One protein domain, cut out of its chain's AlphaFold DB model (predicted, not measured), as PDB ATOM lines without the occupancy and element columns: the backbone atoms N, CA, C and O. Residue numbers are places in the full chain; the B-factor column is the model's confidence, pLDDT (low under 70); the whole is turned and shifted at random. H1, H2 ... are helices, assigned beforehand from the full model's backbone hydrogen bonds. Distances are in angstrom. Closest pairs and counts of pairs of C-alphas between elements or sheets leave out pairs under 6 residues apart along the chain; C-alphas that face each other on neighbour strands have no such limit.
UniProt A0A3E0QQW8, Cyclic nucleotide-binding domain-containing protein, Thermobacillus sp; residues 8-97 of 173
ATOM      1  N   ARG A   8     -53.702   0.792 -32.063       35.34
ATOM      2  CA  ARG A   8     -53.455  -0.660 -32.167       35.34
ATOM      3  C   ARG A   8     -52.634  -1.239 -31.009       35.34
ATOM      4  O   ARG A   8     -52.728  -2.431 -30.727       35.34
ATOM      5  N   PHE A   9     -51.848  -0.413 -30.320       42.59
ATOM      6  CA  PHE A   9     -51.060  -0.811 -29.150       42.59
ATOM      7  C   PHE A   9     -51.967  -1.090 -27.938       42.59
ATOM      8  O   PHE A   9     -51.651  -1.930 -27.097       42.59
ATOM      9  N   PHE A  10     -53.128  -0.429 -27.878       40.66
ATOM     10  CA  PHE A  10     -54.115  -0.587 -26.811       40.66
ATOM     11  C   PHE A  10     -54.836  -1.948 -26.873       40.66
ATOM     12  O   PHE A  10     -54.982  -2.617 -25.848       40.66
ATOM     13  N   ASP A  11     -55.200  -2.413 -28.073       43.09
ATOM     14  CA  ASP A  11     -55.841  -3.723 -28.261       43.09
ATOM     15  C   ASP A  11     -54.880  -4.894 -27.999       43.09
ATOM     16  O   ASP A  11     -55.275  -5.912 -27.427       43.09
ATOM     17  N   GLN A  12     -53.595  -4.738 -28.332       36.03
ATOM     18  CA  GLN A  12     -52.584  -5.781 -28.127       36.03
ATOM     19  C   GLN A  12     -52.194  -5.955 -26.642       36.03
ATOM     20  O   GLN A  12     -51.832  -7.057 -26.225       36.03
ATOM     21  N   PHE A  13     -52.328  -4.908 -25.815       44.34
ATOM     22  CA  PHE A  13     -52.023  -4.940 -24.373       44.34
ATOM     23  C   PHE A  13     -53.188  -5.373 -23.479       44.34
ATOM     24  O   PHE A  13     -52.965  -5.767 -22.331       44.34
ATOM     25  N   ARG A  14     -54.419  -5.386 -24.000       40.47
ATOM     26  CA  ARG A  14     -55.596  -5.916 -23.293       40.47
ATOM     27  C   ARG A  14     -55.461  -7.412 -22.953       40.47
ATOM     28  O   ARG A  14     -56.163  -7.906 -22.075       40.47
ATOM     29  N   HIS A  15     -54.539  -8.112 -23.621       40.00
ATOM     30  CA  HIS A  15     -54.273  -9.543 -23.473       40.00
ATOM     31  C   HIS A  15     -53.227  -9.922 -22.404       40.00
ATOM     32  O   HIS A  15     -53.012 -11.115 -22.194       40.00
ATOM     33  N   SER A  16     -52.608  -8.965 -21.696       36.59
ATOM     34  CA  SER A  16     -51.718  -9.269 -20.562       36.59
ATOM     35  C   SER A  16     -52.428  -9.038 -19.225       36.59
ATOM     36  O   SER A  16     -52.981  -7.967 -18.965       36.59
ATOM     37  N   CYS A  17     -52.459 -10.070 -18.381       43.03
ATOM     38  CA  CYS A  17     -53.206 -10.100 -17.127       43.03
ATOM     39  C   CYS A  17     -52.757  -8.982 -16.163       43.03
ATOM     40  O   CYS A  17     -51.644  -9.018 -15.653       43.03
ATOM     41  N   HIS A  18     -53.678  -8.055 -15.866       53.38
ATOM     42  CA  HIS A  18     -53.593  -6.917 -14.928       53.38
ATOM     43  C   HIS A  18     -52.931  -5.621 -15.433       53.38
ATOM     44  O   HIS A  18     -51.864  -5.209 -14.983       53.38
ATOM     45  N   PHE A  19     -53.667  -4.881 -16.266       59.44
ATOM     46  CA  PHE A  19     -53.479  -3.437 -16.413       59.44
ATOM     47  C   PHE A  19     -54.368  -2.682 -15.408       59.44
ATOM     48  O   PHE A  19     -55.584  -2.896 -15.377       59.44
ATOM     49  N   LYS A  20     -53.761  -1.810 -14.592       64.25
ATOM     50  CA  LYS A  20     -54.461  -0.914 -13.659       64.25
ATOM     51  C   LYS A  20     -54.327   0.526 -14.143       64.25
ATOM     52  O   LYS A  20     -53.214   1.046 -14.223       64.25
ATOM     53  N   ASN A  21     -55.457   1.181 -14.403       70.88
ATOM     54  CA  ASN A  21     -55.476   2.624 -14.632       70.88
ATOM     55  C   ASN A  21     -55.102   3.344 -13.332       70.88
ATOM     56  O   ASN A  21     -55.807   3.234 -12.329       70.88
ATOM     57  N   LEU A  22     -53.977   4.061 -13.334       74.31
ATOM     58  CA  LEU A  22     -53.523   4.805 -12.155       74.31
ATOM     59  C   LEU A  22     -54.241   6.150 -12.014       74.31
ATOM     60  O   LEU A  22     -54.508   6.599 -10.901       74.31
ATOM     61  N   THR A  23     -54.511   6.821 -13.133       74.69
ATOM     62  CA  THR A  23     -55.124   8.151 -13.171       74.69
ATOM     63  C   THR A  23     -55.589   8.478 -14.586       74.69
ATOM     64  O   THR A  23     -54.933   8.097 -15.553       74.69
ATOM     65  N   LEU A  24     -56.700   9.212 -14.682       77.06
ATOM     66  CA  LEU A  24     -57.152   9.876 -15.902       77.06
ATOM     67  C   LEU A  24     -56.708  11.342 -15.848       77.06
ATOM     68  O   LEU A  24     -56.960  12.012 -14.848       77.06
ATOM     69  N   LEU A  25     -56.046  11.810 -16.904       80.12
ATOM     70  CA  LEU A  25     -55.535  13.177 -17.017       80.12
ATOM     71  C   LEU A  25     -56.418  13.986 -17.969       80.12
ATOM     72  O   LEU A  25     -56.864  13.467 -18.993       80.12
ATOM     73  N   GLN A  26     -56.646  15.251 -17.636       78.06
ATOM     74  CA  GLN A  26     -57.421  16.208 -18.418       78.06
ATOM     75  C   GLN A  26     -56.566  17.408 -18.844       78.06
ATOM     76  O   GLN A  26     -55.385  17.525 -18.513       78.06
ATOM     77  N   SER A  27     -57.170  18.316 -19.613       75.94
ATOM     78  CA  SER A  27     -56.520  19.565 -20.015       75.94
ATOM     79  C   SER A  27     -56.002  20.333 -18.794       75.94
ATOM     80  O   SER A  27     -56.747  20.585 -17.848       75.94
ATOM     81  N   GLY A  28     -54.725  20.713 -18.834       78.44
ATOM     82  CA  GLY A  28     -54.031  21.383 -17.732       78.44
ATOM     83  C   GLY A  28     -53.261  20.447 -16.796       78.44
ATOM     84  O   GLY A  28     -52.427  20.934 -16.033       78.44
ATOM     85  N   ASP A  29     -53.464  19.130 -16.885       81.12
ATOM     86  CA  ASP A  29     -52.697  18.171 -16.095       81.12
ATOM     87  C   ASP A  29     -51.296  17.923 -16.675       81.12
ATOM     88  O   ASP A  29     -51.056  17.981 -17.882       81.12
ATOM     89  N   SER A  30     -50.357  17.586 -15.789       83.69
ATOM     90  CA  SER A  30     -48.982  17.216 -16.132       83.69
ATOM     91  C   SER A  30     -48.642  15.811 -15.645       83.69
ATOM     92  O   SER A  30     -49.095  15.385 -14.578       83.69
ATOM     93  N   PHE A  31     -47.778  15.117 -16.382       85.06
ATOM     94  CA  PHE A  31     -47.309  13.786 -16.016       85.06
ATOM     95  C   PHE A  31     -45.875  13.525 -16.479       85.06
ATOM     96  O   PHE A  31     -45.338  14.204 -17.356       85.06
ATOM     97  N   GLY A  32     -45.264  12.487 -15.906       84.12
ATOM     98  CA  GLY A  32     -43.906  12.072 -16.241       84.12
ATOM     99  C   GLY A  32     -42.815  12.863 -15.520       84.12
ATOM    100  O   GLY A  32     -41.641  12.707 -15.856       84.12
ATOM    101  N   GLU A  33     -43.194  13.663 -14.530       84.12
ATOM    102  CA  GLU A  33     -42.302  14.456 -13.691       84.12
ATOM    103  C   GLU A  33     -41.440  13.604 -12.758       84.12
ATOM    104  O   GLU A  33     -40.329  14.011 -12.459       84.12
ATOM    105  N   LEU A  34     -41.889  12.408 -12.354       85.38
ATOM    106  CA  LEU A  34     -41.109  11.533 -11.465       85.38
ATOM    107  C   LEU A  34     -39.720  11.222 -12.038       85.38
ATOM    108  O   LEU A  34     -38.725  11.517 -11.389       85.38
ATOM    109  N   PHE A  35     -39.664  10.760 -13.294       86.06
ATOM    110  CA  PHE A  35     -38.400  10.528 -14.008       86.06
ATOM    111  C   PHE A  35     -37.519  11.785 -14.035       86.06
ATOM    112  O   PHE A  35     -36.316  11.698 -13.826       86.06
ATOM    113  N   LEU A  36     -38.125  12.954 -14.266       86.44
ATOM    114  CA  LEU A  36     -37.408  14.229 -14.328       86.44
ATOM    115  C   LEU A  36     -36.920  14.717 -12.954       86.44
ATOM    116  O   LEU A  36     -36.134  15.653 -12.892       86.44
ATOM    117  N   ILE A  37     -37.406  14.143 -11.852       87.12
ATOM    118  CA  ILE A  37     -37.053  14.555 -10.488       87.12
ATOM    119  C   ILE A  37     -36.021  13.608  -9.875       87.12
ATOM    120  O   ILE A  37     -35.068  14.082  -9.261       87.12
ATOM    121  N   ASP A  38     -36.206  12.291 -10.006       86.88
ATOM    122  CA  ASP A  38     -35.377  11.287  -9.322       86.88
ATOM    123  C   ASP A  38     -34.500  10.436 -10.257       86.88
ATOM    124  O   ASP A  38     -33.713   9.615  -9.777       86.88
ATOM    125  N   GLY A  39     -34.624  10.617 -11.576       84.06
ATOM    126  CA  GLY A  39     -33.862   9.891 -12.594       84.06
ATOM    127  C   GLY A  39     -34.207   8.402 -12.715       84.06
ATOM    128  O   GLY A  39     -33.510   7.669 -13.422       84.06
ATOM    129  N   ARG A  40     -35.253   7.910 -12.036       86.94
ATOM    130  CA  ARG A  40     -35.635   6.490 -12.063       86.94
ATOM    131  C   ARG A  40     -36.483   6.154 -13.291       86.94
ATOM    132  O   ARG A  40     -37.157   7.032 -13.830       86.94
ATOM    133  N   PRO A  41     -36.506   4.878 -13.732       84.56
ATOM    134  CA  PRO A  41     -37.346   4.450 -14.847       84.56
ATOM    135  C   PRO A  41     -38.809   4.881 -14.693       84.56
ATOM    136  O   PRO A  41     -39.318   5.022 -13.580       84.56
ATOM    137  N   ARG A  42     -39.500   5.056 -15.826       81.81
ATOM    138  CA  ARG A  42     -40.920   5.436 -15.855       81.81
ATOM    139  C   ARG A  42     -41.740   4.520 -14.942       81.81
ATOM    140  O   ARG A  42     -41.736   3.306 -15.109       81.81
ATOM    141  N   SER A  43     -42.483   5.128 -14.021       80.88
ATOM    142  CA  SER A  43     -43.361   4.416 -13.087       80.88
ATOM    143  C   SER A  43     -44.652   3.905 -13.732       80.88
ATOM    144  O   SER A  43     -45.320   3.047 -13.161       80.88
ATOM    145  N   ALA A  44     -45.027   4.450 -14.893       83.25
ATOM    146  CA  ALA A  44     -46.250   4.120 -15.612       83.25
ATOM    147  C   ALA A  44     -46.147   4.484 -17.102       83.25
ATOM    148  O   ALA A  44     -45.393   5.385 -17.483       83.25
ATOM    149  N   SER A  45     -46.957   3.810 -17.917       84.88
ATOM    150  CA  SER A  45     -47.215   4.171 -19.315       84.88
ATOM    151  C   SER A  45     -48.371   5.173 -19.413       84.88
ATOM    152  O   SER A  45     -49.219   5.232 -18.524       84.88
ATOM    153  N   ALA A  46     -48.425   5.934 -20.506       85.81
ATOM    154  CA  ALA A  46     -49.521   6.850 -20.809       85.81
ATOM    155  C   ALA A  46     -50.046   6.595 -22.226       85.81
ATOM    156  O   ALA A  46     -49.262   6.324 -23.136       85.81
ATOM    157  N   ALA A  47     -51.362   6.698 -22.401       84.88
ATOM    158  CA  ALA A  47     -52.044   6.583 -23.685       84.88
ATOM    159  C   ALA A  47     -53.151   7.642 -23.765       84.88
ATOM    160  O   ALA A  47     -53.767   7.972 -22.750       84.88
ATOM    161  N   SER A  48     -53.393   8.181 -24.958       85.12
ATOM    162  CA  SER A  48     -54.482   9.128 -25.205       85.12
ATOM    163  C   SER A  48     -55.770   8.383 -25.551       85.12
ATOM    164  O   SER A  48     -55.747   7.499 -26.406       85.12
ATOM    165  N   LEU A  49     -56.892   8.758 -24.929       79.88
ATOM    166  CA  LEU A  49     -58.217   8.196 -25.238       79.88
ATOM    167  C   LEU A  49     -58.854   8.822 -26.489       79.88
ATOM    168  O   LEU A  49     -59.708   8.215 -27.125       79.88
ATOM    169  N   GLU A  50     -58.423  10.030 -26.841       80.19
ATOM    170  CA  GLU A  50     -58.897  10.815 -27.978       80.19
ATOM    171  C   GLU A  50     -57.727  11.609 -28.588       80.19
ATOM    172  O   GLU A  50     -56.665  11.705 -27.957       80.19
ATOM    173  N   PRO A  51     -57.865  12.187 -29.797       88.25
ATOM    174  CA  PRO A  51     -56.841  13.060 -30.364       88.25
ATOM    175  C   PRO A  51     -56.444  14.168 -29.377       88.25
ATOM    176  O   PRO A  51     -57.248  15.028 -29.032       88.25
ATOM    177  N   THR A  52     -55.196  14.134 -28.906       86.62
ATOM    178  CA  THR A  52     -54.714  14.990 -27.812       86.62
ATOM    179  C   THR A  52     -53.466  15.753 -28.247       86.62
ATOM    180  O   THR A  52     -52.562  15.184 -28.856       86.62
ATOM    181  N   SER A  53     -53.390  17.037 -27.895       90.44
ATOM    182  CA  SER A  53     -52.167  17.840 -28.020       90.44
ATOM    183  C   SER A  53     -51.480  17.959 -26.665       90.44
ATOM    184  O   SER A  53     -52.132  18.207 -25.655       90.44
ATOM    185  N   VAL A  54     -50.159  17.795 -26.644       90.00
ATOM    186  CA  VAL A  54     -49.352  17.807 -25.418       90.00
ATOM    187  C   VAL A  54     -48.170  18.750 -25.569       90.00
ATOM    188  O   VAL A  54     -47.507  18.771 -26.607       90.00
ATOM    189  N   LEU A  55     -47.872  19.505 -24.512       89.44
ATOM    190  CA  LEU A  55     -46.627  20.256 -24.420       89.44
ATOM    191  C   LEU A  55     -45.539  19.345 -23.850       89.44
ATOM    192  O   LEU A  55     -45.719  18.722 -22.805       89.44
ATOM    193  N   VAL A  56     -44.395  19.280 -24.529       89.88
ATOM    194  CA  VAL A  56     -43.259  18.470 -24.087       89.88
ATOM    195  C   VAL A  56     -42.151  19.377 -23.579       89.88
ATOM    196  O   VAL A  56     -41.628  20.200 -24.323       89.88
ATOM    197  N   ILE A  57     -41.750  19.167 -22.327       87.56
ATOM    198  CA  ILE A  57     -40.578  19.807 -21.730       87.56
ATOM    199  C   ILE A  57     -39.453  18.766 -21.685       87.56
ATOM    200  O   ILE A  57     -39.658  17.632 -21.244       87.56
ATOM    201  N   ALA A  58     -38.284  19.123 -22.219       89.12
ATOM    202  CA  ALA A  58     -37.084  18.299 -22.110       89.12
ATOM    203  C   ALA A  58     -36.470  18.420 -20.704       89.12
ATOM    204  O   ALA A  58     -36.755  19.362 -19.971       89.12
ATOM    205  N   GLU A  59     -35.611  17.475 -20.340       88.56
ATOM    206  CA  GLU A  59     -35.037  17.379 -18.993       88.56
ATOM    207  C   GLU A  59     -34.292  18.645 -18.555       88.56
ATOM    208  O   GLU A  59     -34.607  19.222 -17.516       88.56
ATOM    209  N   GLN A  60     -33.369  19.146 -19.381       92.31
ATOM    210  CA  GLN A  60     -32.604  20.353 -19.057       92.31
ATOM    211  C   GLN A  60     -33.495  21.598 -18.851       92.31
ATOM    212  O   GLN A  60     -33.408  22.199 -17.777       92.31
ATOM    213  N   PRO A  61     -34.404  21.963 -19.785       92.12
ATOM    214  CA  PRO A  61     -35.357  23.053 -19.562       92.12
ATOM    215  C   PRO A  61     -36.233  22.872 -18.319       92.12
ATOM    216  O   PRO A  61     -36.553  23.848 -17.647       92.12
ATOM    217  N   PHE A  62     -36.621  21.636 -17.988       91.19
ATOM    218  CA  PHE A  62     -37.400  21.363 -16.782       91.19
ATOM    219  C   PHE A  62     -36.617  21.729 -15.515       91.19
ATOM    220  O   PHE A  62     -37.124  22.472 -14.677       91.19
ATOM    221  N   HIS A  63     -35.365  21.280 -15.391       90.81
ATOM    222  CA  HIS A  63     -34.526  21.630 -14.243       90.81
ATOM    223  C   HIS A  63     -34.240  23.131 -14.157       90.81
ATOM    224  O   HIS A  63     -34.211  23.696 -13.061       90.81
ATOM    225  N   GLU A  64     -34.069  23.800 -15.297       93.75
ATOM    226  CA  GLU A  64     -33.911  25.250 -15.324       93.75
ATOM    227  C   GLU A  64     -35.167  25.972 -14.821       93.75
ATOM    228  O   GLU A  64     -35.051  26.880 -13.992       93.75
ATOM    229  N   LEU A  65     -36.361  25.533 -15.237       91.38
ATOM    230  CA  LEU A  65     -37.633  26.052 -14.728       91.38
ATOM    231  C   LEU A  65     -37.751  25.870 -13.212       91.38
ATOM    232  O   LEU A  65     -38.104  26.824 -12.521       91.38
ATOM    233  N   LEU A  66     -37.392  24.697 -12.677       91.19
ATOM    234  CA  LEU A  66     -37.417  24.454 -11.230       91.19
ATOM    235  C   LEU A  66     -36.479  25.390 -10.454       91.19
ATOM    236  O   LEU A  66     -36.819  25.846  -9.360       91.19
ATOM    237  N   ARG A  67     -35.299  25.674 -11.015       92.06
ATOM    238  CA  ARG A  67     -34.285  26.537 -10.393       92.06
ATOM    239  C   ARG A  67     -34.675  28.013 -10.421       92.06
ATOM    240  O   ARG A  67     -34.347  28.751  -9.498       92.06
ATOM    241  N   THR A  68     -35.321  28.450 -11.498       95.94
ATOM    242  CA  THR A  68     -35.604  29.870 -11.761       95.94
ATOM    243  C   THR A  68     -36.992  30.306 -11.293       95.94
ATOM    244  O   THR A  68     -37.184  31.480 -10.994       95.94
ATOM    245  N   HIS A  69     -37.941  29.373 -11.165       94.38
ATOM    246  CA  HIS A  69     -39.332  29.663 -10.823       94.38
ATOM    247  C   HIS A  69     -39.804  28.795  -9.649       94.38
ATOM    248  O   HIS A  69     -40.381  27.720  -9.825       94.38
ATOM    249  N   TYR A  70     -39.612  29.296  -8.425       92.06
ATOM    250  CA  TYR A  70     -39.988  28.588  -7.194       92.06
ATOM    251  C   TYR A  70     -41.465  28.157  -7.154       92.06
ATOM    252  O   TYR A  70     -41.776  27.072  -6.661       92.06
ATOM    253  N   ASP A  71     -42.377  28.954  -7.715       93.06
ATOM    254  CA  ASP A  71     -43.806  28.621  -7.744       93.06
ATOM    255  C   ASP A  71     -44.108  27.344  -8.539       93.06
ATOM    256  O   ASP A  71     -45.014  26.593  -8.170       93.06
ATOM    257  N   ILE A  72     -43.335  27.057  -9.594       89.25
ATOM    258  CA  ILE A  72     -43.457  25.812 -10.364       89.25
ATOM    259  C   ILE A  72     -43.041  24.633  -9.481       89.25
ATOM    260  O   ILE A  72     -43.798  23.671  -9.332       89.25
ATOM    261  N   THR A  73     -41.888  24.743  -8.821       90.56
ATOM    262  CA  THR A  73     -41.381  23.734  -7.882       90.56
ATOM    263  C   THR A  73     -42.381  23.463  -6.761       90.56
ATOM    264  O   THR A  73     -42.725  22.311  -6.495       90.56
ATOM    265  N   ARG A  74     -42.934  24.519  -6.152       93.06
ATOM    266  CA  ARG A  74     -43.948  24.402  -5.099       93.06
ATOM    267  C   ARG A  74     -45.212  23.695  -5.592       93.06
ATOM    268  O   ARG A  74     -45.754  22.864  -4.863       93.06
ATOM    269  N   ARG A  75     -45.689  23.996  -6.806       89.06
ATOM    270  CA  ARG A  75     -46.868  23.336  -7.401       89.06
ATOM    271  C   ARG A  75     -46.624  21.851  -7.655       89.06
ATOM    272  O   ARG A  75     -47.480  21.041  -7.310       89.06
ATOM    273  N   ILE A  76     -45.455  21.490  -8.183       88.00
ATOM    274  CA  ILE A  76     -45.078  20.087  -8.404       88.00
ATOM    275  C   ILE A  76     -45.003  19.337  -7.070       88.00
ATOM    276  O   ILE A  76     -45.619  18.282  -6.929       88.00
ATOM    277  N   MET A  77     -44.334  19.905  -6.062       90.81
ATOM    278  CA  MET A  77     -44.270  19.316  -4.720       90.81
ATOM    279  C   MET A  77     -45.662  19.119  -4.112       90.81
ATOM    280  O   MET A  77     -45.954  18.046  -3.587       90.81
ATOM    281  N   ALA A  78     -46.541  20.120  -4.213       91.12
ATOM    282  CA  ALA A  78     -47.914  20.009  -3.732       91.12
ATOM    283  C   ALA A  78     -48.677  18.874  -4.439       91.12
ATOM    284  O   ALA A  78     -49.372  18.104  -3.773       91.12
ATOM    285  N   GLY A  79     -48.498  18.724  -5.755       87.69
ATOM    286  CA  GLY A  79     -49.068  17.620  -6.530       87.69
ATOM    287  C   GLY A  79     -48.567  16.249  -6.070       87.69
ATOM    288  O   GLY A  79     -49.368  15.335  -5.867       87.69
ATOM    289  N   LEU A  80     -47.261  16.105  -5.828       88.81
ATOM    290  CA  LEU A  80     -46.678  14.866  -5.301       88.81
ATOM    291  C   LEU A  80     -47.189  14.541  -3.890       88.81
ATOM    292  O   LEU A  80     -47.582  13.404  -3.630       88.81
ATOM    293  N   CYS A  81     -47.259  15.533  -2.995       92.56
ATOM    294  CA  CYS A  81     -47.834  15.356  -1.660       92.56
ATOM    295  C   CYS A  81     -49.303  14.921  -1.724       92.56
ATOM    296  O   CYS A  81     -49.716  14.058  -0.949       92.56
ATOM    297  N   GLN A  82     -50.094  15.492  -2.637       89.69
ATOM    298  CA  GLN A  82     -51.491  15.098  -2.808       89.69
ATOM    299  C   GLN A  82     -51.600  13.647  -3.289       89.69
ATOM    300  O   GLN A  82     -52.303  12.861  -2.662       89.69
ATOM    301  N   ARG A  83     -50.822  13.250  -4.304       85.88
ATOM    302  CA  ARG A  83     -50.789  11.857  -4.785       85.88
ATOM    303  C   ARG A  83     -50.377  10.867  -3.694       85.88
ATOM    304  O   ARG A  83     -50.936   9.773  -3.605       85.88
ATOM    305  N   GLN A  84     -49.428  11.243  -2.837       91.44
ATOM    306  CA  GLN A  84     -49.030  10.423  -1.692       91.44
ATOM    307  C   GLN A  84     -50.180  10.258  -0.688       91.44
ATOM    308  O   GLN A  84     -50.447   9.144  -0.238       91.44
ATOM    309  N   ARG A  85     -50.889  11.345  -0.356       92.81
ATOM    310  CA  ARG A  85     -52.064  11.293   0.529       92.81
ATOM    311  C   ARG A  85     -53.179  10.437  -0.063       92.81
ATOM    312  O   ARG A  85     -53.731   9.610   0.655       92.81
ATOM    313  N   ASP A  86     -53.456  10.582  -1.354       88.38
ATOM    314  CA  ASP A  86     -54.473   9.793  -2.056       88.38
ATOM    315  C   ASP A  86     -54.127   8.297  -2.026       88.38
ATOM    316  O   ASP A  86     -54.986   7.458  -1.756       88.38
ATOM    317  N   THR A  87     -52.848   7.957  -2.217       88.06
ATOM    318  CA  THR A  87     -52.360   6.571  -2.124       88.06
ATOM    319  C   THR A  87     -52.528   6.013  -0.711       88.06
ATOM    320  O   THR A  87     -53.048   4.911  -0.542       88.06
ATOM    321  N   ASN A  88     -52.151   6.779   0.317       91.56
ATOM    322  CA  ASN A  88     -52.334   6.372   1.711       91.56
ATOM    323  C   ASN A  88     -53.817   6.183   2.056       91.56
ATOM    324  O   ASN A  88     -54.170   5.217   2.732       91.56
ATOM    325  N   GLN A  89     -54.692   7.063   1.562       90.56
ATOM    326  CA  GLN A  89     -56.134   6.928   1.750       90.56
ATOM    327  C   GLN A  89     -56.673   5.671   1.063       90.56
ATOM    328  O   GLN A  89     -57.493   4.969   1.646       90.56
ATOM    329  N   HIS A  90     -56.195   5.351  -0.141       88.19
ATOM    330  CA  HIS A  90     -56.584   4.131  -0.844       88.19
ATOM    331  C   HIS A  90     -56.157   2.870  -0.074       88.19
ATOM    332  O   HIS A  90     -56.959   1.953   0.088       88.19
ATOM    333  N   VAL A  91     -54.936   2.838   0.470       91.56
ATOM    334  CA  VAL A  91     -54.464   1.733   1.327       91.56
ATOM    335  C   VAL A  91     -55.306   1.612   2.599       91.56
ATOM    336  O   VAL A  91     -55.706   0.508   2.973       91.56
ATOM    337  N   HIS A  92     -55.611   2.737   3.249       92.88
ATOM    338  CA  HIS A  92     -56.493   2.767   4.414       92.88
ATOM    339  C   HIS A  92     -57.875   2.198   4.071       92.88
ATOM    340  O   HIS A  92     -58.386   1.337   4.780       92.88
ATOM    341  N   ASP A  93     -58.469   2.629   2.959       91.31
ATOM    342  CA  ASP A  93     -59.780   2.153   2.524       91.31
ATOM    343  C   ASP A  93     -59.786   0.643   2.285       91.31
ATOM    344  O   ASP A  93     -60.697  -0.040   2.745       91.31
ATOM    345  N   LEU A  94     -58.758   0.111   1.619       89.50
ATOM    346  CA  LEU A  94     -58.603  -1.328   1.389       89.50
ATOM    347  C   LEU A  94     -58.442  -2.133   2.685       89.50
ATOM    348  O   LEU A  94     -58.815  -3.302   2.716       89.50
ATOM    349  N   THR A  95     -57.903  -1.512   3.733       90.12
ATOM    350  CA  THR A  95     -57.632  -2.167   5.019       90.12
ATOM    351  C   THR A  95     -58.840  -2.126   5.956       90.12
ATOM    352  O   THR A  95     -59.104  -3.101   6.653       90.12
ATOM    353  N   PHE A  96     -59.574  -1.009   5.987       90.81
ATOM    354  CA  PHE A  96     -60.564  -0.736   7.035       90.81
ATOM    355  C   PHE A  96     -62.016  -0.682   6.560       90.81
ATOM    356  O   PHE A  96     -62.918  -0.825   7.382       90.81
ATOM    357  N   LEU A  97     -62.275  -0.452   5.272       91.94
ATOM    358  CA  LEU A  97     -63.644  -0.390   4.756       91.94
ATOM    359  C   LEU A  97     -64.052  -1.743   4.189       91.94
ATOM    360  O   LEU A  97     -63.243  -2.416   3.558       91.94
TER     361      LEU A  97
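What this domain is: This is residues 8 to 97 of the 173 residues of the protein "Cyclic nucleotide-binding domain-containing protein" of Thermobacillus sp (UniProt A0A3E0QQW8). One long helix, H4, makes a corner with the short helix H3 at its first end and runs out past a loose body of long links and short helices, and residues 81 to 97, of which 81 to 96 belong to H4, stick out as an arm. The body holds H2 and H3, residues 20 to 32 of the long link before H2, and the long link of residues 39 to 58, while the small helix H1 lies away from the other helices, and residues 11 to 19, of which 11 to 13 belong to H1, stick out. The printed part has 90 residues with four named helices, H1, H2, H3 and H4 in that order, and no named strand; the class is all helix. The whole is loose, with a radius of gyration of the C-alphas of 15.9 A, and it spans 44 by 40 by 25 A.

How they stand to each other: H1, residues 8 to 13, touches no helix. H2, residues 33 to 38, is apart from H1. H3, residues 59 to 68, only just touches H2, with 3 pairs of C-alphas within 8 A; the closest C-alphas are those of Leu 36 and Glu 59, 6.1 A apart. The lines of H2 and H3 are about perpendicular, at 83 degrees. H4, residues 70 to 96, touches H3 only at the corner by their link, and only just, with 3 pairs of C-alphas within 8 A. H4 touches H3 with residues 72 to 73 alone, and the closest C-alphas of the two helices are those of Leu 66 and Thr 73, 5.2 A apart. The lines of H3 and H4 stand at 73 degrees, only just about perpendicular. H2 and H4 are near each other, with 5 pairs of C-alphas within 10 A. H1 is apart from H3 and from H4. In H1, H2, H3 and H4 every O i to N i+4 pair is within hydrogen-bond range.

Where its parts are: H1 begins at C-alpha 8, at (-53.455, -0.660, -32.167), and measures 9.0 A from first to last C-alpha. H2 measures 8.8 A, from Glu 33 to Asp 38. H3 measures 14.4 A, from Glu 59 to Thr 68. H4 is the longest helix, 38.5 A from C-alpha 70 at (-39.988, 28.588, -7.194) to C-alpha 96 at (-60.564, -0.736, 7.035).

The domain as a whole: The two C-alphas farthest apart are those of His 15 and Thr 68, at 45.2 A. The links from H1 to H2 and from H2 to H3 are long, with 19 and 20 residues, and the link from H3 to H4 is tight, with 1 residue. The printed part has no cut. The mean pLDDT of the printed part is 81.1; residues 8 to 20 are under 70, and H1 has a mean of 40.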